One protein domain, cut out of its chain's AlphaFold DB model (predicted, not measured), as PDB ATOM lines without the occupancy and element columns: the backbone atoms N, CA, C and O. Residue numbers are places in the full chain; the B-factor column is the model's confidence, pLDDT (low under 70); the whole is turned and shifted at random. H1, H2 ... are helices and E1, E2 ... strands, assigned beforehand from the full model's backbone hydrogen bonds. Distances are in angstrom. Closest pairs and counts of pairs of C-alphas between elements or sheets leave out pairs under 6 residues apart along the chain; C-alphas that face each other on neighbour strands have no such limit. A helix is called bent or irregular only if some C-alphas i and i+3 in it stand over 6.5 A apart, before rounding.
ATOM      1  N   VAL A  11     297.376  -2.035 -26.050       88.94
ATOM      2  CA  VAL A  11     298.407  -1.150 -26.591       88.94
ATOM      3  C   VAL A  11     297.897   0.270 -26.735       88.94
ATOM      4  O   VAL A  11     296.776   0.498 -27.184       88.94
ATOM      5  N   GLU A  12     298.771   1.218 -26.435       90.44
ATOM      6  CA  GLU A  12     298.634   2.597 -26.877       90.44
ATOM      7  C   GLU A  12     299.594   2.814 -28.046       90.44
ATOM      8  O   GLU A  12     300.777   2.474 -27.969       90.44
ATOM      9  N   VAL A  13     299.086   3.387 -29.136       91.94
ATOM     10  CA  VAL A  13     299.876   3.690 -30.330       91.94
ATOM     11  C   VAL A  13     299.814   5.176 -30.635       91.94
ATOM     12  O   VAL A  13     298.743   5.752 -30.805       91.94
ATOM     13  N   ALA A  14     300.984   5.793 -30.776       93.62
ATOM     14  CA  ALA A  14     301.114   7.169 -31.228       93.62
ATOM     15  C   ALA A  14     301.919   7.214 -32.524       93.62
ATOM     16  O   ALA A  14     302.873   6.453 -32.734       93.62
ATOM     17  N   GLY A  15     301.534   8.111 -33.425       95.19
ATOM     18  CA  GLY A  15     302.154   8.179 -34.733       95.19
ATOM     19  C   GLY A  15     301.526   9.202 -35.656       95.19
ATOM     20  O   GLY A  15     300.768  10.080 -35.251       95.19
ATOM     21  N   GLN A  16     301.864   9.069 -36.931       95.88
ATOM     22  CA  GLN A  16     301.352   9.920 -37.994       95.88
ATOM     23  C   GLN A  16     300.363   9.131 -38.833       95.88
ATOM     24  O   GLN A  16     300.717   8.096 -39.397       95.88
ATOM     25  N   PHE A  17     299.137   9.623 -38.948       96.44
ATOM     26  CA  PHE A  17     298.172   9.033 -39.863       96.44
ATOM     27  C   PHE A  17     298.535   9.424 -41.292       96.44
ATOM     28  O   PHE A  17     298.638  10.612 -41.606       96.44
ATOM     29  N   ARG A  18     298.790   8.423 -42.132       96.38
ATOM     30  CA  ARG A  18     299.338   8.610 -43.467       96.38
ATOM     31  C   ARG A  18     298.482   7.981 -44.549       96.38
ATOM     32  O   ARG A  18     297.741   7.040 -44.297       96.38
ATOM     33  N   SER A  19     298.649   8.483 -45.768       96.44
ATOM     34  CA  SER A  19     298.028   7.955 -46.979       96.44
ATOM     35  C   SER A  19     299.050   7.516 -48.030       96.44
ATOM     36  O   SER A  19     300.092   8.160 -48.209       96.44
ATOM     37  N   HIS A  20     298.720   6.489 -48.806       94.31
ATOM     38  CA  HIS A  20     299.472   6.070 -49.986       94.31
ATOM     39  C   HIS A  20     298.517   5.634 -51.103       94.31
ATOM     40  O   HIS A  20     297.591   4.867 -50.868       94.31
ATOM     41  N   ASN A  21     298.733   6.118 -52.328       92.50
ATOM     42  CA  ASN A  21     298.006   5.604 -53.488       92.50
ATOM     43  C   ASN A  21     298.621   4.263 -53.879       92.50
ATOM     44  O   ASN A  21     299.734   4.233 -54.404       92.50
ATOM     45  N   LYS A  22     297.895   3.181 -53.625       92.12
ATOM     46  CA  LYS A  22     298.311   1.827 -53.957       92.12
ATOM     47  C   LYS A  22     297.696   1.414 -55.287       92.12
ATOM     48  O   LYS A  22     296.501   1.601 -55.513       92.12
ATOM     49  N   GLU A  23     298.533   0.875 -56.160       93.06
ATOM     50  CA  GLU A  23     298.115   0.207 -57.388       93.06
ATOM     51  C   GLU A  23     298.234  -1.299 -57.155       93.06
ATOM     52  O   GLU A  23     299.309  -1.802 -56.827       93.06
ATOM     53  N   GLU A  24     297.108  -1.995 -57.233       87.94
ATOM     54  CA  GLU A  24     297.043  -3.448 -57.115       87.94
ATOM     55  C   GLU A  24     297.526  -4.112 -58.412       87.94
ATOM     56  O   GLU A  24     297.598  -3.486 -59.472       87.94
ATOM     57  N   SER A  25     297.841  -5.407 -58.347       87.19
ATOM     58  CA  SER A  25     298.361  -6.173 -59.493       87.19
ATOM     59  C   SER A  25     297.399  -6.249 -60.685       87.19
ATOM     60  O   SER A  25     297.839  -6.472 -61.810       87.19
ATOM     61  N   ASP A  26     296.100  -6.044 -60.455       88.06
ATOM     62  CA  ASP A  26     295.053  -5.974 -61.479       88.06
ATOM     63  C   ASP A  26     294.846  -4.551 -62.051       88.06
ATOM     64  O   ASP A  26     293.904  -4.315 -62.810       88.06
ATOM     65  N   GLY A  27     295.709  -3.595 -61.684       87.00
ATOM     66  CA  GLY A  27     295.672  -2.197 -62.124       87.00
ATOM     67  C   GLY A  27     294.684  -1.313 -61.356       87.00
ATOM     68  O   GLY A  27     294.568  -0.116 -61.641       87.00
ATOM     69  N   ARG A  28     293.952  -1.854 -60.370       85.00
ATOM     70  CA  ARG A  28     293.048  -1.050 -59.539       85.00
ATOM     71  C   ARG A  28     293.846  -0.132 -58.622       85.00
ATOM     72  O   ARG A  28     294.769  -0.559 -57.941       85.00
ATOM     73  N   LYS A  29     293.428   1.132 -58.548       89.12
ATOM     74  CA  LYS A  29     294.003   2.126 -57.637       89.12
ATOM     75  C   LYS A  29     293.088   2.359 -56.452       89.12
ATOM     76  O   LYS A  29     291.885   2.567 -56.631       89.12
ATOM     77  N   HIS A  30     293.655   2.373 -55.255       89.19
ATOM     78  CA  HIS A  30     292.954   2.814 -54.053       89.19
ATOM     79  C   HIS A  30     293.885   3.587 -53.125       89.19
ATOM     80  O   HIS A  30     295.108   3.541 -53.247       89.19
ATOM     81  N   LEU A  31     293.274   4.368 -52.245       92.50
ATOM     82  CA  LEU A  31     293.984   5.141 -51.246       92.50
ATOM     83  C   LEU A  31     294.063   4.308 -49.970       92.50
ATOM     84  O   LEU A  31     293.056   4.106 -49.293       92.50
ATOM     85  N   GLU A  32     295.259   3.847 -49.645       94.81
ATOM     86  CA  GLU A  32     295.544   3.165 -48.392       94.81
ATOM     87  C   GLU A  32     295.796   4.209 -47.303       94.81
ATOM     88  O   GLU A  32     296.595   5.128 -47.500       94.81
ATOM     89  N   LEU A  33     295.120   4.069 -46.160       96.50
ATOM     90  CA  LEU A  33     295.358   4.874 -44.965       96.50
ATOM     91  C   LEU A  33     295.957   3.987 -43.878       96.50
ATOM     92  O   LEU A  33     295.465   2.888 -43.636       96.50
ATOM     93  N   PHE A  34     297.005   4.460 -43.212       95.69
ATOM     94  CA  PHE A  34     297.685   3.699 -42.169       95.69
ATOM     95  C   PHE A  34     298.294   4.615 -41.112       95.69
ATOM     96  O   PHE A  34     298.705   5.741 -41.392       95.69
ATOM     97  N   LEU A  35     298.400   4.117 -39.882       95.56
ATOM     98  CA  LEU A  35     299.146   4.794 -38.830       95.56
ATOM     99  C   LEU A  35     300.631   4.437 -38.957       95.56
ATOM    100  O   LEU A  35     301.032   3.296 -38.734       95.56
ATOM    101  N   PHE A  36     301.467   5.413 -39.301       95.88
ATOM    102  CA  PHE A  36     302.913   5.287 -39.159       95.88
ATOM    103  C   PHE A  36     303.284   5.480 -37.688       95.88
ATOM    104  O   PHE A  36     303.381   6.610 -37.208       95.88
ATOM    105  N   VAL A  37     303.445   4.360 -36.987       96.06
ATOM    106  CA  VAL A  37     303.707   4.312 -35.547       96.06
ATOM    107  C   VAL A  37     305.096   4.869 -35.237       96.06
ATOM    108  O   VAL A  37     306.094   4.443 -35.819       96.06
ATOM    109  N   THR A  38     305.157   5.819 -34.307       95.69
ATOM    110  CA  THR A  38     306.404   6.392 -33.774       95.69
ATOM    111  C   THR A  38     306.639   6.023 -32.315       95.69
ATOM    112  O   THR A  38     307.779   6.073 -31.866       95.69
ATOM    113  N   ALA A  39     305.588   5.648 -31.583       94.31
ATOM    114  CA  ALA A  39     305.677   5.120 -30.229       94.31
ATOM    115  C   ALA A  39     304.576   4.081 -29.994       94.31
ATOM    116  O   ALA A  39     303.470   4.206 -30.525       94.31
ATOM    117  N   ILE A  40     304.902   3.060 -29.207       91.81
ATOM    118  CA  ILE A  40     303.969   2.029 -28.768       91.81
ATOM    119  C   ILE A  40     304.241   1.714 -27.300       91.81
ATOM    120  O   ILE A  40     305.382   1.424 -26.938       91.81
ATOM    121  N   ASN A  41     303.194   1.760 -26.484       90.62
ATOM    122  CA  ASN A  41     303.205   1.277 -25.107       90.62
ATOM    123  C   ASN A  41     302.356   0.006 -25.044       90.62
ATOM    124  O   ASN A  41     301.320  -0.077 -25.703       90.62
ATOM    125  N   ILE A  42     302.823  -1.003 -24.308       91.00
ATOM    126  CA  ILE A  42     302.171  -2.313 -24.196       91.00
ATOM    127  C   ILE A  42     301.816  -2.526 -22.731       91.00
ATOM    128  O   ILE A  42     302.691  -2.412 -21.873       91.00
ATOM    129  N   TYR A  43     300.562  -2.879 -22.483       88.81
ATOM    130  CA  TYR A  43     299.984  -3.047 -21.158       88.81
ATOM    131  C   TYR A  43     299.476  -4.478 -20.975       88.81
ATOM    132  O   TYR A  43     299.081  -5.159 -21.935       88.81
ATOM    133  N   GLU A  44     299.518  -4.955 -19.733       86.25
ATOM    134  CA  GLU A  44     299.114  -6.323 -19.400       86.25
ATOM    135  C   GLU A  44     297.599  -6.437 -19.181       86.25
ATOM    136  O   GLU A  44     297.015  -7.477 -19.493       86.25
ATOM    137  N   ASN A  45     296.958  -5.370 -18.701       85.12
ATOM    138  CA  ASN A  45     295.518  -5.269 -18.458       85.12
ATOM    139  C   ASN A  45     294.985  -3.874 -18.851       85.12
ATOM    140  O   ASN A  45     295.763  -2.958 -19.102       85.12
ATOM    141  N   GLU A  46     293.659  -3.741 -18.954       81.81
ATOM    142  CA  GLU A  46     292.987  -2.496 -19.365       81.81
ATOM    143  C   GLU A  46     293.086  -1.395 -18.300       81.81
ATOM    144  O   GLU A  46     293.210  -0.226 -18.650       81.81
ATOM    145  N   ASP A  47     293.097  -1.761 -17.014       83.50
ATOM    146  CA  ASP A  47     293.123  -0.818 -15.883       83.50
ATOM    147  C   ASP A  47     294.429   0.001 -15.809       83.50
ATOM    148  O   ASP A  47     294.481   1.045 -15.160       83.50
ATOM    149  N   GLU A  48     295.492  -0.463 -16.472       81.69
ATOM    150  CA  GLU A  48     296.765   0.252 -16.626       81.69
ATOM    151  C   GLU A  48     296.711   1.386 -17.669       81.69
ATOM    152  O   GLU A  48     297.636   2.198 -17.730       81.69
ATOM    153  N   LEU A  49     295.653   1.466 -18.485       76.75
ATOM    154  CA  LEU A  49     295.458   2.551 -19.449       76.75
ATOM    155  C   LEU A  49     294.935   3.801 -18.727       76.75
ATOM    156  O   LEU A  49     293.850   3.792 -18.149       76.75
ATOM    157  N   GLU A  50     295.659   4.921 -18.800       69.31
ATOM    158  CA  GLU A  50     295.110   6.202 -18.334       69.31
ATOM    159  C   GLU A  50     293.890   6.593 -19.201       69.31
ATOM    160  O   GLU A  50     293.883   6.354 -20.408       69.31
ATOM    161  N   GLU A  51     292.869   7.259 -18.648       66.06
ATOM    162  CA  GLU A  51     291.629   7.592 -19.389       66.06
ATOM    163  C   GLU A  51     291.869   8.378 -20.698       66.06
ATOM    164  O   GLU A  51     291.142   8.199 -21.676       66.06
ATOM    165  N   ILE A  52     292.909   9.221 -20.751       58.47
ATOM    166  CA  ILE A  52     293.315   9.955 -21.965       58.47
ATOM    167  C   ILE A  52     293.901   9.015 -23.035       58.47
ATOM    168  O   ILE A  52     293.740   9.273 -24.228       58.47
ATOM    169  N   THR A  53     294.546   7.922 -22.623       59.19
ATOM    170  CA  THR A  53     295.193   6.933 -23.507       59.19
ATOM    171  C   THR A  53     294.177   5.992 -24.167       59.19
ATOM    172  O   THR A  53     294.442   5.433 -25.229       59.19
ATOM    173  N   ASN A  54     292.952   5.908 -23.628       64.31
ATOM    174  CA  ASN A  54     291.829   5.172 -24.225       64.31
ATOM    175  C   ASN A  54     291.087   5.974 -25.325       64.31
ATOM    176  O   ASN A  54     289.943   5.684 -25.686       64.31
ATOM    177  N   ALA A  55     291.704   7.030 -25.867       78.38
ATOM    178  CA  ALA A  55     291.074   7.911 -26.844       78.38
ATOM    179  C   ALA A  55     291.591   7.671 -28.270       78.38
ATOM    180  O   ALA A  55     292.745   7.929 -28.604       78.38
ATOM    181  N   ASN A  56     290.686   7.289 -29.173       92.69
ATOM    182  CA  ASN A  56     290.900   7.436 -30.613       92.69
ATOM    183  C   ASN A  56     290.835   8.926 -30.978       92.69
ATOM    184  O   ASN A  56     289.760   9.466 -31.252       92.69
ATOM    185  N   LEU A  57     291.994   9.582 -30.945       94.75
ATOM    186  CA  LEU A  57     292.139  11.010 -31.185       94.75
ATOM    187  C   LEU A  57     293.155  11.271 -32.295       94.75
ATOM    188  O   LEU A  57     294.257  10.729 -32.310       94.75
ATOM    189  N   ILE A  58     292.799  12.175 -33.200       96.62
ATOM    190  CA  ILE A  58     293.709  12.690 -34.216       96.62
ATOM    191  C   ILE A  58     293.621  14.209 -34.287       96.62
ATOM    192  O   ILE A  58     292.542  14.791 -34.168       96.62
ATOM    193  N   TYR A  59     294.768  14.840 -34.525       97.38
ATOM    194  CA  TYR A  59     294.881  16.247 -34.887       97.38
ATOM    195  C   TYR A  59     295.509  16.368 -36.275       97.38
ATOM    196  O   TYR A  59     296.559  15.775 -36.524       97.38
ATOM    197  N   LEU A  60     294.892  17.153 -37.161       98.00
ATOM    198  CA  LEU A  60     295.444  17.478 -38.479       98.00
ATOM    199  C   LEU A  60     295.563  18.998 -38.650       98.00
ATOM    200  O   LEU A  60     294.656  19.742 -38.279       98.00
ATOM    201  N   ASP A  61     296.657  19.437 -39.270       97.56
ATOM    202  CA  ASP A  61     296.864  20.793 -39.794       97.56
ATOM    203  C   ASP A  61     297.181  20.659 -41.283       97.56
ATOM    204  O   ASP A  61     298.196  20.069 -41.663       97.56
ATOM    205  N   GLY A  62     296.275  21.131 -42.131       97.50
ATOM    206  CA  GLY A  62     296.357  20.883 -43.560       97.50
ATOM    207  C   GLY A  62     295.494  21.825 -44.376       97.50
ATOM    208  O   GLY A  62     294.973  22.820 -43.878       97.50
ATOM    209  N   TYR A  63     295.357  21.505 -45.654       98.19
ATOM    210  CA  TYR A  63     294.673  22.336 -46.635       98.19
ATOM    211  C   TYR A  63     293.569  21.542 -47.314       98.19
ATOM    212  O   TYR A  63     293.763  20.380 -47.674       98.19
ATOM    213  N   LEU A  64     292.420  22.167 -47.532       98.12
ATOM    214  CA  LEU A  64     291.366  21.566 -48.334       98.12
ATOM    215  C   LEU A  64     291.839  21.443 -49.791       98.12
ATOM    216  O   LEU A  64     292.170  22.447 -50.414       98.12
ATOM    217  N   CYS A  65     291.885  20.233 -50.353       96.00
ATOM    218  CA  CYS A  65     292.431  20.014 -51.704       96.00
ATOM    219  C   CYS A  65     291.380  19.647 -52.761       96.00
ATOM    220  O   CYS A  65     291.721  19.446 -53.927       96.00
ATOM    221  N   LYS A  66     290.111  19.523 -52.364       97.25
ATOM    222  CA  LYS A  66     288.956  19.338 -53.254       97.25
ATOM    223  C   LYS A  66     287.771  20.150 -52.728       97.25
ATOM    224  O   LYS A  66     287.707  20.338 -51.515       97.25
ATOM    225  N   PRO A  67     286.847  20.602 -53.596       98.25
ATOM    226  CA  PRO A  67     285.621  21.248 -53.142       98.25
ATOM    227  C   PRO A  67     284.873  20.358 -52.131       98.25
ATOM    228  O   PRO A  67     284.810  19.142 -52.358       98.25
ATOM    229  N   PRO A  68     284.327  20.921 -51.038       98.31
ATOM    230  CA  PRO A  68     283.506  20.172 -50.094       98.31
ATOM    231  C   PRO A  68     282.283  19.564 -50.785       98.31
ATOM    232  O   PRO A  68     281.687  20.184 -51.666       98.31
ATOM    233  N   VAL A  69     281.871  18.364 -50.370       98.44
ATOM    234  CA  VAL A  69     280.651  17.725 -50.893       98.44
ATOM    235  C   VAL A  69     279.611  17.637 -49.785       98.44
ATOM    236  O   VAL A  69     279.621  16.708 -48.978       98.44
ATOM    237  N   PHE A  70     278.712  18.620 -49.740       98.44
ATOM    238  CA  PHE A  70     277.595  18.647 -48.796       98.44
ATOM    239  C   PHE A  70     276.434  17.766 -49.268       98.44
ATOM    240  O   PHE A  70     276.041  17.799 -50.436       98.44
ATOM    241  N   ARG A  71     275.846  16.993 -48.350       97.94
ATOM    242  CA  ARG A  71     274.650  16.176 -48.612       97.94
ATOM    243  C   ARG A  71     273.893  15.843 -47.329       97.94
ATOM    244  O   ARG A  71     274.421  15.954 -46.224       97.94
ATOM    245  N   LYS A  72     272.653  15.375 -47.486       97.06
ATOM    246  CA  LYS A  72     271.853  14.784 -46.404       97.06
ATOM    247  C   LYS A  72     271.838  13.265 -46.534       97.06
ATOM    248  O   LYS A  72     271.667  12.737 -47.631       97.06
ATOM    249  N   THR A  73     272.034  12.555 -45.426       93.50
ATOM    250  CA  THR A  73     271.832  11.099 -45.379       93.50
ATOM    251  C   THR A  73     270.341  10.763 -45.529       93.50
ATOM    252  O   THR A  73     269.502  11.642 -45.316       93.50
ATOM    253  N   PRO A  74     269.968   9.500 -45.820       92.19
ATOM    254  CA  PRO A  74     268.559   9.088 -45.845       92.19
ATOM    255  C   PRO A  74     267.799   9.382 -44.539       92.19
ATOM    256  O   PRO A  74     266.599   9.615 -44.562       92.19
ATOM    257  N   LEU A  75     268.510   9.431 -43.406       92.56
ATOM    258  CA  LEU A  75     267.964   9.796 -42.093       92.56
ATOM    259  C   LEU A  75     267.990  11.315 -41.821       92.56
ATOM    260  O   LEU A  75     267.838  11.740 -40.679       92.56
ATOM    261  N   GLY A  76     268.246  12.141 -42.836       93.50
ATOM    262  CA  GLY A  76     268.226  13.602 -42.747       93.50
ATOM    263  C   GLY A  76     269.445  14.242 -42.074       93.50
ATOM    264  O   GLY A  76     269.445  15.454 -41.870       93.50
ATOM    265  N   ARG A  77     270.493  13.474 -41.741       96.38
ATOM    266  CA  ARG A  77     271.714  14.040 -41.142       96.38
ATOM    267  C   ARG A  77     272.513  14.783 -42.200       96.38
ATOM    268  O   ARG A  77     272.806  14.224 -43.253       96.38
ATOM    269  N   GLU A  78     272.887  16.013 -41.898       98.25
ATOM    270  CA  GLU A  78     273.739  16.827 -42.759       98.25
ATOM    271  C   GLU A  78     275.196  16.446 -42.565       98.25
ATOM    272  O   GLU A  78     275.678  16.337 -41.433       98.25
ATOM    273  N   ILE A  79     275.877  16.226 -43.683       98.31
ATOM    274  CA  ILE A  79     277.271  15.816 -43.720       98.31
ATOM    275  C   ILE A  79     278.014  16.530 -44.839       98.31
ATOM    276  O   ILE A  79     277.421  16.962 -45.830       98.31
ATOM    277  N   THR A  80     279.326  16.649 -44.679       98.62
ATOM    278  CA  THR A  80     280.205  17.204 -45.709       98.62
ATOM    279  C   THR A  80     281.470  16.384 -45.807       98.62
ATOM    280  O   THR A  80     282.247  16.322 -44.852       98.62
ATOM    281  N   ASP A  81     281.644  15.739 -46.957       98.31
ATOM    282  CA  ASP A  81     282.861  15.011 -47.290       98.31
ATOM    283  C   ASP A  81     283.957  16.025 -47.672       98.31
ATOM    284  O   ASP A  81     283.740  16.937 -48.475       98.31
ATOM    285  N   LEU A  82     285.142  15.862 -47.084       98.50
ATOM    286  CA  LEU A  82     286.316  16.711 -47.274       98.50
ATOM    287  C   LEU A  82     287.535  15.845 -47.613       98.50
ATOM    288  O   LEU A  82     287.649  14.699 -47.173       98.50
ATOM    289  N   LEU A  83     288.493  16.419 -48.342       98.25
ATOM    290  CA  LEU A  83     289.814  15.823 -48.536       98.25
ATOM    291  C   LEU A  83     290.877  16.821 -48.087       98.25
ATOM    292  O   LEU A  83     291.018  17.891 -48.683       98.25
ATOM    293  N   ILE A  84     291.598  16.472 -47.020       98.38
ATOM    294  CA  ILE A  84     292.585  17.351 -46.391       98.38
ATOM    295  C   ILE A  84     293.990  16.901 -46.783       98.38
ATOM    296  O   ILE A  84     294.386  15.773 -46.502       98.38
ATOM    297  N   ALA A  85     294.742  17.796 -47.417       98.06
ATOM    298  CA  ALA A  85     296.157  17.627 -47.700       98.06
ATOM    299  C   ALA A  85     296.994  18.047 -46.480       98.06
ATOM    300  O   ALA A  85     297.039  19.228 -46.128       98.06
ATOM    301  N   VAL A  86     297.660  17.091 -45.838       97.81
ATOM    302  CA  VAL A  86     298.551  17.304 -44.689       97.81
ATOM    303  C   VAL A  86     299.987  17.208 -45.176       97.81
ATOM    304  O   VAL A  86     300.413  16.178 -45.695       97.81
ATOM    305  N   ASN A  87     300.744  18.292 -45.046       94.94
ATOM    306  CA  ASN A  87     302.107  18.334 -45.563       94.94
ATOM    307  C   ASN A  87     303.063  17.559 -44.654       94.94
ATOM    308  O   ASN A  87     303.113  17.770 -43.443       94.94
ATOM    309  N   ARG A  88     303.870  16.699 -45.270       91.44
ATOM    310  CA  ARG A  88     304.995  16.013 -44.642       91.44
ATOM    311  C   ARG A  88     306.280  16.822 -44.839       91.44
ATOM    312  O   ARG A  88     306.405  17.576 -45.811       91.44
ATOM    313  N   PRO A  89     307.297  16.589 -43.996       86.25
ATOM    314  CA  PRO A  89     308.666  16.947 -44.338       86.25
ATOM    315  C   PRO A  89     309.058  16.402 -45.723       86.25
ATOM    316  O   PRO A  89     308.568  15.353 -46.153       86.25
ATOM    317  N   TYR A  90     309.970  17.098 -46.407       86.44
ATOM    318  CA  TYR A  90     310.513  16.708 -47.719       86.44
ATOM    319  C   TYR A  90     309.515  16.747 -48.893       86.44
ATOM    320  O   TYR A  90     309.652  15.988 -49.851       86.44
ATOM    321  N   GLY A  91     308.519  17.638 -48.837       85.75
ATOM    322  CA  GLY A  91     307.684  17.982 -49.998       85.75
ATOM    323  C   GLY A  91     306.669  16.914 -50.416       85.75
ATOM    324  O   GLY A  91     306.206  16.927 -51.554       85.75
ATOM    325  N   LYS A  92     306.326  15.981 -49.521       92.25
ATOM    326  CA  LYS A  92     305.220  15.027 -49.717       92.25
ATOM    327  C   LYS A  92     303.990  15.484 -48.938       92.25
ATOM    328  O   LYS A  92     304.136  16.199 -47.954       92.25
ATOM    329  N   SER A  93     302.810  15.000 -49.310       95.44
ATOM    330  CA  SER A  93     301.578  15.258 -48.559       95.44
ATOM    331  C   SER A  93     300.740  13.993 -48.426       95.44
ATOM    332  O   SER A  93     300.728  13.138 -49.314       95.44
ATOM    333  N   ASP A  94     300.050  13.884 -47.300       97.69
ATOM    334  CA  ASP A  94     298.971  12.933 -47.078       97.69
ATOM    335  C   ASP A  94     297.653  13.534 -47.524       97.69
ATOM    336  O   ASP A  94     297.380  14.690 -47.227       97.69
ATOM    337  N   TYR A  95     296.816  12.744 -48.176       97.25
ATOM    338  CA  TYR A  95     295.466  13.134 -48.549       97.25
ATOM    339  C   TYR A  95     294.510  12.336 -47.679       97.25
ATOM    340  O   TYR A  95     294.329  11.142 -47.889       97.25
ATOM    341  N   ILE A  96     293.942  12.986 -46.669       98.25
ATOM    342  CA  ILE A  96     293.156  12.333 -45.628       98.25
ATOM    343  C   ILE A  96     291.667  12.644 -45.836       98.25
ATOM    344  O   ILE A  96     291.262  13.807 -45.710       98.25
ATOM    345  N   PRO A  97     290.837  11.637 -46.172       98.19
ATOM    346  CA  PRO A  97     289.390  11.788 -46.217       98.19
ATOM    347  C   PRO A  97     288.854  12.142 -44.832       98.19
ATOM    348  O   PRO A  97     289.192  11.492 -43.841       98.19
ATOM    349  N   CYS A  98     288.019  13.170 -44.762       98.50
ATOM    350  CA  CYS A  98     287.382  13.614 -43.529       98.50
ATOM    351  C   CYS A  98     285.881  13.801 -43.758       98.50
ATOM    352  O   CYS A  98     285.453  14.151 -44.857       98.50
ATOM    353  N   ILE A  99     285.088  13.617 -42.707       98.50
ATOM    354  CA  ILE A  99     283.640  13.811 -42.729       98.50
ATOM    355  C   ILE A  99     283.229  14.750 -41.595       98.50
ATOM    356  O   ILE A  99     283.545  14.522 -40.423       98.50
ATOM    357  N   ALA A 100     282.541  15.833 -41.946       98.44
ATOM    358  CA  ALA A 100     281.920  16.746 -40.992       98.44
ATOM    359  C   ALA A 100     280.431  16.424 -40.827       98.44
ATOM    360  O   ALA A 100     279.805  15.894 -41.743       98.44
ATOM    361  N   TRP A 101     279.858  16.788 -39.676       97.75
ATOM    362  CA  TRP A 101     278.469  16.485 -39.316       97.75
ATOM    363  C   TRP A 101     277.718  17.728 -38.829       97.75
ATOM    364  O   TRP A 101     278.293  18.608 -38.180       97.75
ATOM    365  N   GLY A 102     276.413  17.784 -39.101       97.19
ATOM    366  CA  GLY A 102     275.493  18.796 -38.572       97.19
ATOM    367  C   GLY A 102     275.953  20.229 -38.853       97.19
ATOM    368  O   GLY A 102     276.297  20.570 -39.978       97.19
ATOM    369  N   ARG A 103     276.011  21.071 -37.814       96.06
ATOM    370  CA  ARG A 103     276.437  22.477 -37.957       96.06
ATOM    371  C   ARG A 103     277.854  22.623 -38.513       96.06
ATOM    372  O   ARG A 103     278.107  23.557 -39.261       96.06
ATOM    373  N   VAL A 104     278.767  21.705 -38.177       97.00
ATOM    374  CA  VAL A 104     280.126  21.731 -38.736       97.00
ATOM    375  C   VAL A 104     280.071  21.435 -40.232       97.00
ATOM    376  O   VAL A 104     280.751  22.116 -40.984       97.00
ATOM    377  N   ALA A 105     279.222  20.499 -40.674       98.19
ATOM    378  CA  ALA A 105     279.010  20.219 -42.097       98.19
ATOM    379  C   ALA A 105     278.488  21.447 -42.859       98.19
ATOM    380  O   ALA A 105     279.056  21.818 -43.878       98.19
ATOM    381  N   GLN A 106     277.461  22.123 -42.334       97.38
ATOM    382  CA  GLN A 106     276.944  23.357 -42.942       97.38
ATOM    383  C   GLN A 106     278.000  24.469 -43.017       97.38
ATOM    384  O   GLN A 106     278.031  25.240 -43.961       97.38
ATOM    385  N   TRP A 107     278.856  24.588 -42.004       96.44
ATOM    386  CA  TRP A 107     279.886  25.624 -41.987       96.44
ATOM    387  C   TRP A 107     281.021  25.333 -42.976       96.44
ATOM    388  O   TRP A 107     281.465  26.236 -43.682       96.44
ATOM    389  N   VAL A 108     281.476  24.078 -43.060       97.25
ATOM    390  CA  VAL A 108     282.571  23.695 -43.965       97.25
ATOM    391  C   VAL A 108     282.134  23.534 -45.422       97.25
ATOM    392  O   VAL A 108     283.001  23.438 -46.286       97.25
ATOM    393  N   SER A 109     280.829  23.486 -45.722       97.56
ATOM    394  CA  SER A 109     280.347  23.396 -47.110       97.56
ATOM    395  C   SER A 109     280.696  24.631 -47.934       97.56
ATOM    396  O   SER A 109     280.877  24.519 -49.141       97.56
ATOM    397  N   GLU A 110     280.855  25.774 -47.270       96.38
ATOM    398  CA  GLU A 110     281.180  27.062 -47.886       96.38
ATOM    399  C   GLU A 110     282.694  27.283 -48.050       96.38
ATOM    400  O   GLU A 110     283.134  28.374 -48.408       96.38
ATOM    401  N   PHE A 111     283.521  26.282 -47.730       97.00
ATOM    402  CA  PHE A 111     284.973  26.411 -47.819       97.00
ATOM    403  C   PHE A 111     285.469  26.224 -49.247       97.00
ATOM    404  O   PHE A 111     284.962  25.409 -50.018       97.00
ATOM    405  N   GLU A 112     286.553  26.922 -49.564       97.19
ATOM    406  CA  GLU A 112     287.190  26.853 -50.872       97.19
ATOM    407  C   GLU A 112     288.468  26.014 -50.833       97.19
ATOM    408  O   GLU A 112     289.173  25.929 -49.819       97.19
ATOM    409  N   VAL A 113     288.796  25.403 -51.973       98.25
ATOM    410  CA  VAL A 113     290.075  24.708 -52.157       98.25
ATOM    411  C   VAL A 113     291.224  25.657 -51.812       98.25
ATOM    412  O   VAL A 113     291.259  26.800 -52.255       98.25
ATOM    413  N   GLY A 114     292.175  25.172 -51.019       97.50
ATOM    414  CA  GLY A 114     293.310  25.946 -50.521       97.50
ATOM    415  C   GLY A 114     293.090  26.579 -49.147       97.50
ATOM    416  O   GLY A 114     294.070  27.010 -48.544       97.50
ATOM    417  N   ASN A 115     291.866  26.594 -48.600       97.50
ATOM    418  CA  ASN A 115     291.648  27.009 -47.209       97.50
ATOM    419  C   ASN A 115     292.450  26.112 -46.253       97.50
ATOM    420  O   ASN A 115     292.398  24.879 -46.351       97.50
ATOM    421  N   ARG A 116     293.190  26.734 -45.325       97.75
ATOM    422  CA  ARG A 116     293.965  26.014 -44.312       97.75
ATOM    423  C   ARG A 116     293.090  25.741 -43.100       97.75
ATOM    424  O   ARG A 116     292.493  26.650 -42.524       97.75
ATOM    425  N   VAL A 117     293.061  24.489 -42.670       97.81
ATOM    426  CA  VAL A 117     292.240  24.037 -41.553       97.81
ATOM    427  C   VAL A 117     293.073  23.308 -40.512       97.81
ATOM    428  O   VAL A 117     294.019  22.586 -40.824       97.81
ATOM    429  N   LYS A 118     292.673  23.484 -39.256       98.06
ATOM    430  CA  LYS A 118     293.109  22.674 -38.122       98.06
ATOM    431  C   LYS A 118     291.903  21.915 -37.602       98.06
ATOM    432  O   LYS A 118     290.856  22.523 -37.380       98.06
ATOM    433  N   LEU A 119     292.022  20.608 -37.406       97.44
ATOM    434  CA  LEU A 119     290.909  19.791 -36.929       97.44
ATOM    435  C   LEU A 119     291.345  18.778 -35.882       97.44
ATOM    436  O   LEU A 119     292.469  18.284 -35.905       97.44
ATOM    437  N   TYR A 120     290.404  18.464 -35.000       97.69
ATOM    438  CA  TYR A 120     290.429  17.314 -34.112       97.69
ATOM    439  C   TYR A 120     289.315  16.359 -34.521       97.69
ATOM    440  O   TYR A 120     288.202  16.785 -34.856       97.69
ATOM    441  N   GLY A 121     289.601  15.069 -34.466       96.94
ATOM    442  CA  GLY A 121     288.634  14.042 -34.804       96.94
ATOM    443  C   GLY A 121     289.041  12.675 -34.294       96.94
ATOM    444  O   GLY A 121     289.929  12.548 -33.454       96.94
ATOM    445  N   ARG A 122     288.402  11.661 -34.866       96.75
ATOM    446  CA  ARG A 122     288.669  10.244 -34.615       96.75
ATOM    447  C   ARG A 122     288.759   9.496 -35.937       96.75
ATOM    448  O   ARG A 122     288.005   9.804 -36.865       96.75
ATOM    449  N   VAL A 123     289.649   8.518 -36.025       96.94
ATOM    450  CA  VAL A 123     289.687   7.599 -37.167       96.94
ATOM    451  C   VAL A 123     288.444   6.718 -37.098       96.94
ATOM    452  O   VAL A 123     288.117   6.185 -36.040       96.94
ATOM    453  N   GLN A 124     287.729   6.556 -38.200       96.56
ATOM    454  CA  GLN A 124     286.603   5.632 -38.274       96.56
ATOM    455  C   GLN A 124     286.647   4.846 -39.578       96.56
ATOM    456  O   GLN A 124     287.224   5.298 -40.569       96.56
ATOM    457  N   SER A 125     286.005   3.685 -39.573       95.06
ATOM    458  CA  SER A 125     285.647   2.967 -40.785       95.06
ATOM    459  C   SER A 125     284.148   3.078 -41.040       95.06
ATOM    460  O   SER A 125     283.345   3.311 -40.129       95.06
ATOM    461  N   ARG A 126     283.770   2.916 -42.303       93.00
ATOM    462  CA  ARG A 126     282.390   2.697 -42.719       93.00
ATOM    463  C   ARG A 126     282.350   1.664 -43.830       93.00
ATOM    464  O   ARG A 126     283.127   1.740 -44.782       93.00
ATOM    465  N   GLU A 127     281.389   0.764 -43.732       94.44
ATOM    466  CA  GLU A 127     281.085  -0.170 -44.800       94.44
ATOM    467  C   GLU A 127     280.219   0.523 -45.863       94.44
ATOM    468  O   GLU A 127     279.374   1.376 -45.563       94.44
ATOM    469  N   TYR A 128     280.430   0.187 -47.130       90.19
ATOM    470  CA  TYR A 128     279.549   0.580 -48.222       90.19
ATOM    471  C   TYR A 128     279.434  -0.533 -49.256       90.19
ATOM    472  O   TYR A 128     280.385  -1.266 -49.521       90.19
ATOM    473  N   PHE A 129     278.269  -0.618 -49.893       91.25
ATOM    474  CA  PHE A 129     278.051  -1.530 -51.005       91.25
ATOM    475  C   PHE A 129     278.500  -0.882 -52.318       91.25
ATOM    476  O   PHE A 129     277.956   0.144 -52.743       91.25
ATOM    477  N   LYS A 130     279.499  -1.478 -52.973       89.88
ATOM    478  CA  LYS A 130     279.976  -1.067 -54.292       89.88
ATOM    479  C   LYS A 130     279.387  -1.982 -55.359       89.88
ATOM    480  O   LYS A 130     279.778  -3.140 -55.474       89.88
ATOM    481  N   ARG A 131     278.501  -1.438 -56.191       91.12
ATOM    482  CA  ARG A 131     277.991  -2.131 -57.383       91.12
ATOM    483  C   ARG A 131     279.109  -2.322 -58.413       91.12
ATOM    484  O   ARG A 131     279.949  -1.433 -58.584       91.12
ATOM    485  N   TYR A 132     279.111  -3.455 -59.116       87.44
ATOM    486  CA  TYR A 132     280.109  -3.734 -60.158       87.44
ATOM    487  C   TYR A 132     279.953  -2.829 -61.385       87.44
ATOM    488  O   TYR A 132     280.936  -2.506 -62.050       87.44
ATOM    489  N   SER A 133     278.733  -2.372 -61.656       89.50
ATOM    490  CA  SER A 133     278.426  -1.341 -62.648       89.50
ATOM    491  C   SER A 133     277.185  -0.558 -62.215       89.50
ATOM    492  O   SER A 133     276.502  -0.944 -61.266       89.50
ATOM    493  N   LYS A 134     276.890   0.558 -62.894       84.38
ATOM    494  CA  LYS A 134     275.762   1.439 -62.552       84.38
ATOM    495  C   LYS A 134     274.409   0.711 -62.568       84.38
ATOM    496  O   LYS A 134     273.574   0.998 -61.719       84.38
ATOM    497  N   ASP A 135     274.247  -0.244 -63.483       90.31
ATOM    498  CA  ASP A 135     272.990  -0.963 -63.722       90.31
ATOM    499  C   ASP A 135     272.989  -2.387 -63.128       90.31
ATOM    500  O   ASP A 135     272.060  -3.158 -63.356       90.31
ATOM    501  N   SER A 136     274.034  -2.770 -62.383       88.75
ATOM    502  CA  SER A 136     274.128  -4.096 -61.764       88.75
ATOM    503  C   SER A 136     273.600  -4.091 -60.329       88.75
ATOM    504  O   SER A 136     273.976  -3.244 -59.515       88.75
ATOM    505  N   GLU A 137     272.777  -5.088 -59.995       88.75
ATOM    506  CA  GLU A 137     272.443  -5.447 -58.606       88.75
ATOM    507  C   GLU A 137     273.557  -6.245 -57.917       88.75
ATOM    508  O   GLU A 137     273.583  -6.351 -56.693       88.75
ATOM    509  N   ALA A 138     274.519  -6.761 -58.686       92.31
ATOM    510  CA  ALA A 138     275.686  -7.425 -58.135       92.31
ATOM    511  C   ALA A 138     276.744  -6.398 -57.705       92.31
ATOM    512  O   ALA A 138     277.022  -5.400 -58.381       92.31
ATOM    513  N   GLY A 139     277.359  -6.670 -56.563       91.31
ATOM    514  CA  GLY A 139     278.383  -5.829 -55.975       91.31
ATOM    515  C   GLY A 139     279.054  -6.524 -54.804       91.31
ATOM    516  O   GLY A 139     278.852  -7.714 -54.565       91.31
ATOM    517  N   GLU A 140     279.847  -5.758 -54.075       93.06
ATOM    518  CA  GLU A 140     280.581  -6.219 -52.905       93.06
ATOM    519  C   GLU A 140     280.549  -5.153 -51.810       93.06
ATOM    520  O   GLU A 140     280.505  -3.950 -52.093       93.06
ATOM    521  N   TYR A 141     280.581  -5.595 -50.556       93.50
ATOM    522  CA  TYR A 141     280.803  -4.706 -49.424       93.50
ATOM    523  C   TYR A 141     282.285  -4.352 -49.339       93.50
ATOM    524  O   TYR A 141     283.160  -5.187 -49.576       93.50
ATOM    525  N   ARG A 142     282.565  -3.085 -49.050       91.62
ATOM    526  CA  ARG A 142     283.915  -2.555 -48.896       91.62
ATOM    527  C   ARG A 142     283.968  -1.637 -47.694       91.62
ATOM    528  O   ARG A 142     283.030  -0.881 -47.453       91.62
ATOM    529  N   ASP A 143     285.119  -1.613 -47.042       92.81
ATOM    530  CA  ASP A 143     285.408  -0.648 -45.993       92.81
ATOM    531  C   ASP A 143     286.110   0.585 -46.559       92.81
ATOM    532  O   ASP A 143     287.006   0.503 -47.403       92.81
ATOM    533  N   ALA A 144     285.690   1.751 -46.083       92.62
ATOM    534  CA  ALA A 144     286.393   3.010 -46.264       92.62
ATOM    535  C   ALA A 144     286.811   3.549 -44.898       92.62
ATOM    536  O   ALA A 144     286.028   3.502 -43.952       92.62
ATOM    537  N   TYR A 145     288.022   4.094 -44.818       95.62
ATOM    538  CA  TYR A 145     288.544   4.752 -43.625       95.62
ATOM    539  C   TYR A 145     288.553   6.267 -43.829       95.62
ATOM    540  O   TYR A 145     288.881   6.758 -44.912       95.62
ATOM    541  N   GLU A 146     288.193   7.009 -42.790       97.50
ATOM    542  CA  GLU A 146     288.087   8.468 -42.818       97.50
ATOM    543  C   GLU A 146     288.233   9.049 -41.406       97.50
ATOM    544  O   GLU A 146     288.157   8.334 -40.404       97.50
ATOM    545  N   ILE A 147     288.428  10.364 -41.316       98.38
ATOM    546  CA  ILE A 147     288.413  11.082 -40.042       98.38
ATOM    547  C   ILE A 147     287.030  11.669 -39.794       98.38
ATOM    548  O   ILE A 147     286.566  12.538 -40.531       98.38
ATOM    549  N   SER A 148     286.389  11.236 -38.712       98.06
ATOM    550  CA  SER A 148     285.175  11.861 -38.194       98.06
ATOM    551  C   SER A 148     285.553  13.146 -37.468       98.06
ATOM    552  O   SER A 148     286.214  13.098 -36.426       98.06
ATOM    553  N   ILE A 149     285.174  14.298 -38.020       98.31
ATOM    554  CA  ILE A 149     285.533  15.600 -37.454       98.31
ATOM    555  C   ILE A 149     284.701  15.858 -36.197       98.31
ATOM    556  O   ILE A 149     283.471  15.836 -36.235       98.31
ATOM    557  N   MET A 150     285.388  16.164 -35.095       96.06
ATOM    558  CA  MET A 150     284.777  16.587 -33.831       96.06
ATOM    559  C   MET A 150     284.828  18.107 -33.670       96.06
ATOM    560  O   MET A 150     283.867  18.725 -33.219       96.06
ATOM    561  N   ARG A 151     285.950  18.721 -34.057       95.06
ATOM    562  CA  ARG A 151     286.153  20.174 -34.031       95.06
ATOM    563  C   ARG A 151     287.038  20.578 -35.198       95.06
ATOM    564  O   ARG A 151     288.029  19.907 -35.467       95.06
ATOM    565  N   MET A 152     286.728  21.691 -35.846       96.31
ATOM    566  CA  MET A 152     287.548  22.256 -36.914       96.31
ATOM    567  C   MET A 152     287.618  23.777 -36.780       96.31
ATOM    568  O   MET A 152     286.704  24.406 -36.253       96.31
ATOM    569  N   GLN A 153     288.728  24.349 -37.234       96.00
ATOM    570  CA  GLN A 153     288.985  25.779 -37.315       96.00
ATOM    571  C   GLN A 153     289.627  26.089 -38.667       96.00
ATOM    572  O   GLN A 153     290.550  25.383 -39.080       96.00
ATOM    573  N   ARG A 154     289.177  27.155 -39.331       95.38
ATOM    574  CA  ARG A 154     289.888  27.744 -40.467       95.38
ATOM    575  C   ARG A 154     290.938  28.707 -39.926       95.38
ATOM    576  O   ARG A 154     290.647  29.518 -39.050       95.38
ATOM    577  N   VAL A 155     292.176  28.584 -40.393       92.62
ATOM    578  CA  VAL A 155     293.310  29.327 -39.816       92.62
ATOM    579  C   VAL A 155     293.172  30.830 -40.049       92.62
ATOM    580  O   VAL A 155     293.573  31.620 -39.196       92.62
ATOM    581  N   GLU A 156     292.579  31.233 -41.167       86.94
ATOM    582  CA  GLU A 156     292.334  32.633 -41.512       86.94
ATOM    583  C   GLU A 156     291.382  33.315 -40.518       86.94
ATOM    584  O   GLU A 156     291.593  34.480 -40.186       86.94
ATOM    585  N   ASP A 157     290.418  32.581 -39.954       83.94
ATOM    586  CA  ASP A 157     289.467  33.127 -38.976       83.94
ATOM    587  C   ASP A 157     290.152  33.484 -37.649       83.94
ATOM    588  O   ASP A 157     289.690  34.364 -36.932       83.94
ATOM    589  N   LEU A 158     291.284  32.845 -37.328       73.00
ATOM    590  CA  LEU A 158     292.062  33.143 -36.120       73.00
ATOM    591  C   LEU A 158     292.833  34.465 -36.228       73.00
ATOM    592  O   LEU A 158     293.159  35.062 -35.208       73.00
ATOM    593  N   ARG A 159     293.139  34.921 -37.449       60.25
ATOM    594  CA  ARG A 159     293.925  36.145 -37.686       60.25
ATOM    595  C   ARG A 159     293.110  37.428 -37.557       60.25
ATOM    596  O   ARG A 159     293.699  38.496 -37.520       60.25
TER     597      ARG A 159
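AT A GLANCE: This is residues 11 to 159 of the 162 residues of the protein "Single-strand binding domain protein" of Clostridium sp. CAG:470 (UniProt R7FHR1). A small closed barrel of five strands, E3, E5, E6, E8 and E7, with the short strand E4 paired onto E5, has a separate long, bent, two-stranded hairpin, E1 and E2, crossing it at E6. E7 and E8 form a second long hairpin that bends and runs on past the ring toward its turn, while H1 packs on the outside of the barrel and H2 follows E8 at the last printed residues. The printed part has 149 residues, in the order E1 E2 E3 E4 E5 E6 H1 E7 E8 H2, and is mostly strand. The barrel is mixed and the E1 and E2 sheet antiparallel. The whole is only just compact, close to loose, with a radius of gyration of the C-alphas of 17.5 A and spans of 52 by 44 by 39 A.

HOW THE PARTS SIT: Round the ring run E3, residues 58 to 64, E5, residues 78 to 87, E6, residues 93 to 101, E8, residues 139 to 154, E7, residues 116 to 131, and back to E3. E6 and E8 are parallel, with N 147 and O 97 2.9 A apart; the other ring pairs are antiparallel, with N 63 and O 85 at 2.9 A for E3 and E5, N 82 and O 98 at 2.8 A for E5 and E6, N 124 and O 146 at 2.9 A for E8 and E7, and N 60 and O 119 at 3.0 A for E7 and E3. E4, residues 69 to 72, is antiparallel to E5, with N 71 and O 79 3.0 A apart; E4, E5 and E6 are a meander, each strand the antiparallel neighbour of the one before. H1, residues 102 to 108, is on the barrel and outside it, over E6 at a height over the sheet of 5.5 A; its closest C-alphas to E5 are Ala 105 and Thr 80, 4.9 A. H2, residues 155 to 159, is on the barrel, outside it, over none of its strands; the C-alphas of Val 155 and Arg 116 of E7 are 5.6 A apart. The hairpin of E1, residues 11 to 23, and E2, residues 29 to 43, has N 18 and O 34 2.8 A apart; the closest C-alphas of E1 and E6 are Ser 19 and Asp 94, 5.1 A. In H1 every O i to N i+4 pair is within hydrogen-bond range; in H2 0 of 1 is, but 2 of 2 O i to N i+3 pairs are.

IN THESE COORDINATES: E1 begins at C-alpha 11, (298.407, -1.150, -26.591), is 30.8 A long and bends by 76 degrees at residue 14; E2, 37.3 A, bends by 70 degrees at residue 39. E7, 34.9 A, bends by 94 degrees at residue 120, and E8, 38.7 A, by 72 degrees at residue 151. H2 ends at C-alpha 159, (293.925, 36.145, -37.686).

THE WHOLE: The C-alphas of Glu 48 and Asp 135, the two farthest apart, are 52.8 A apart. The printed part has no cut, and the link from E2 to E3, 14 residues, is long. Mean pLDDT of the printed part is 92.5; residues 50 to 54 and residue 159 are under 70.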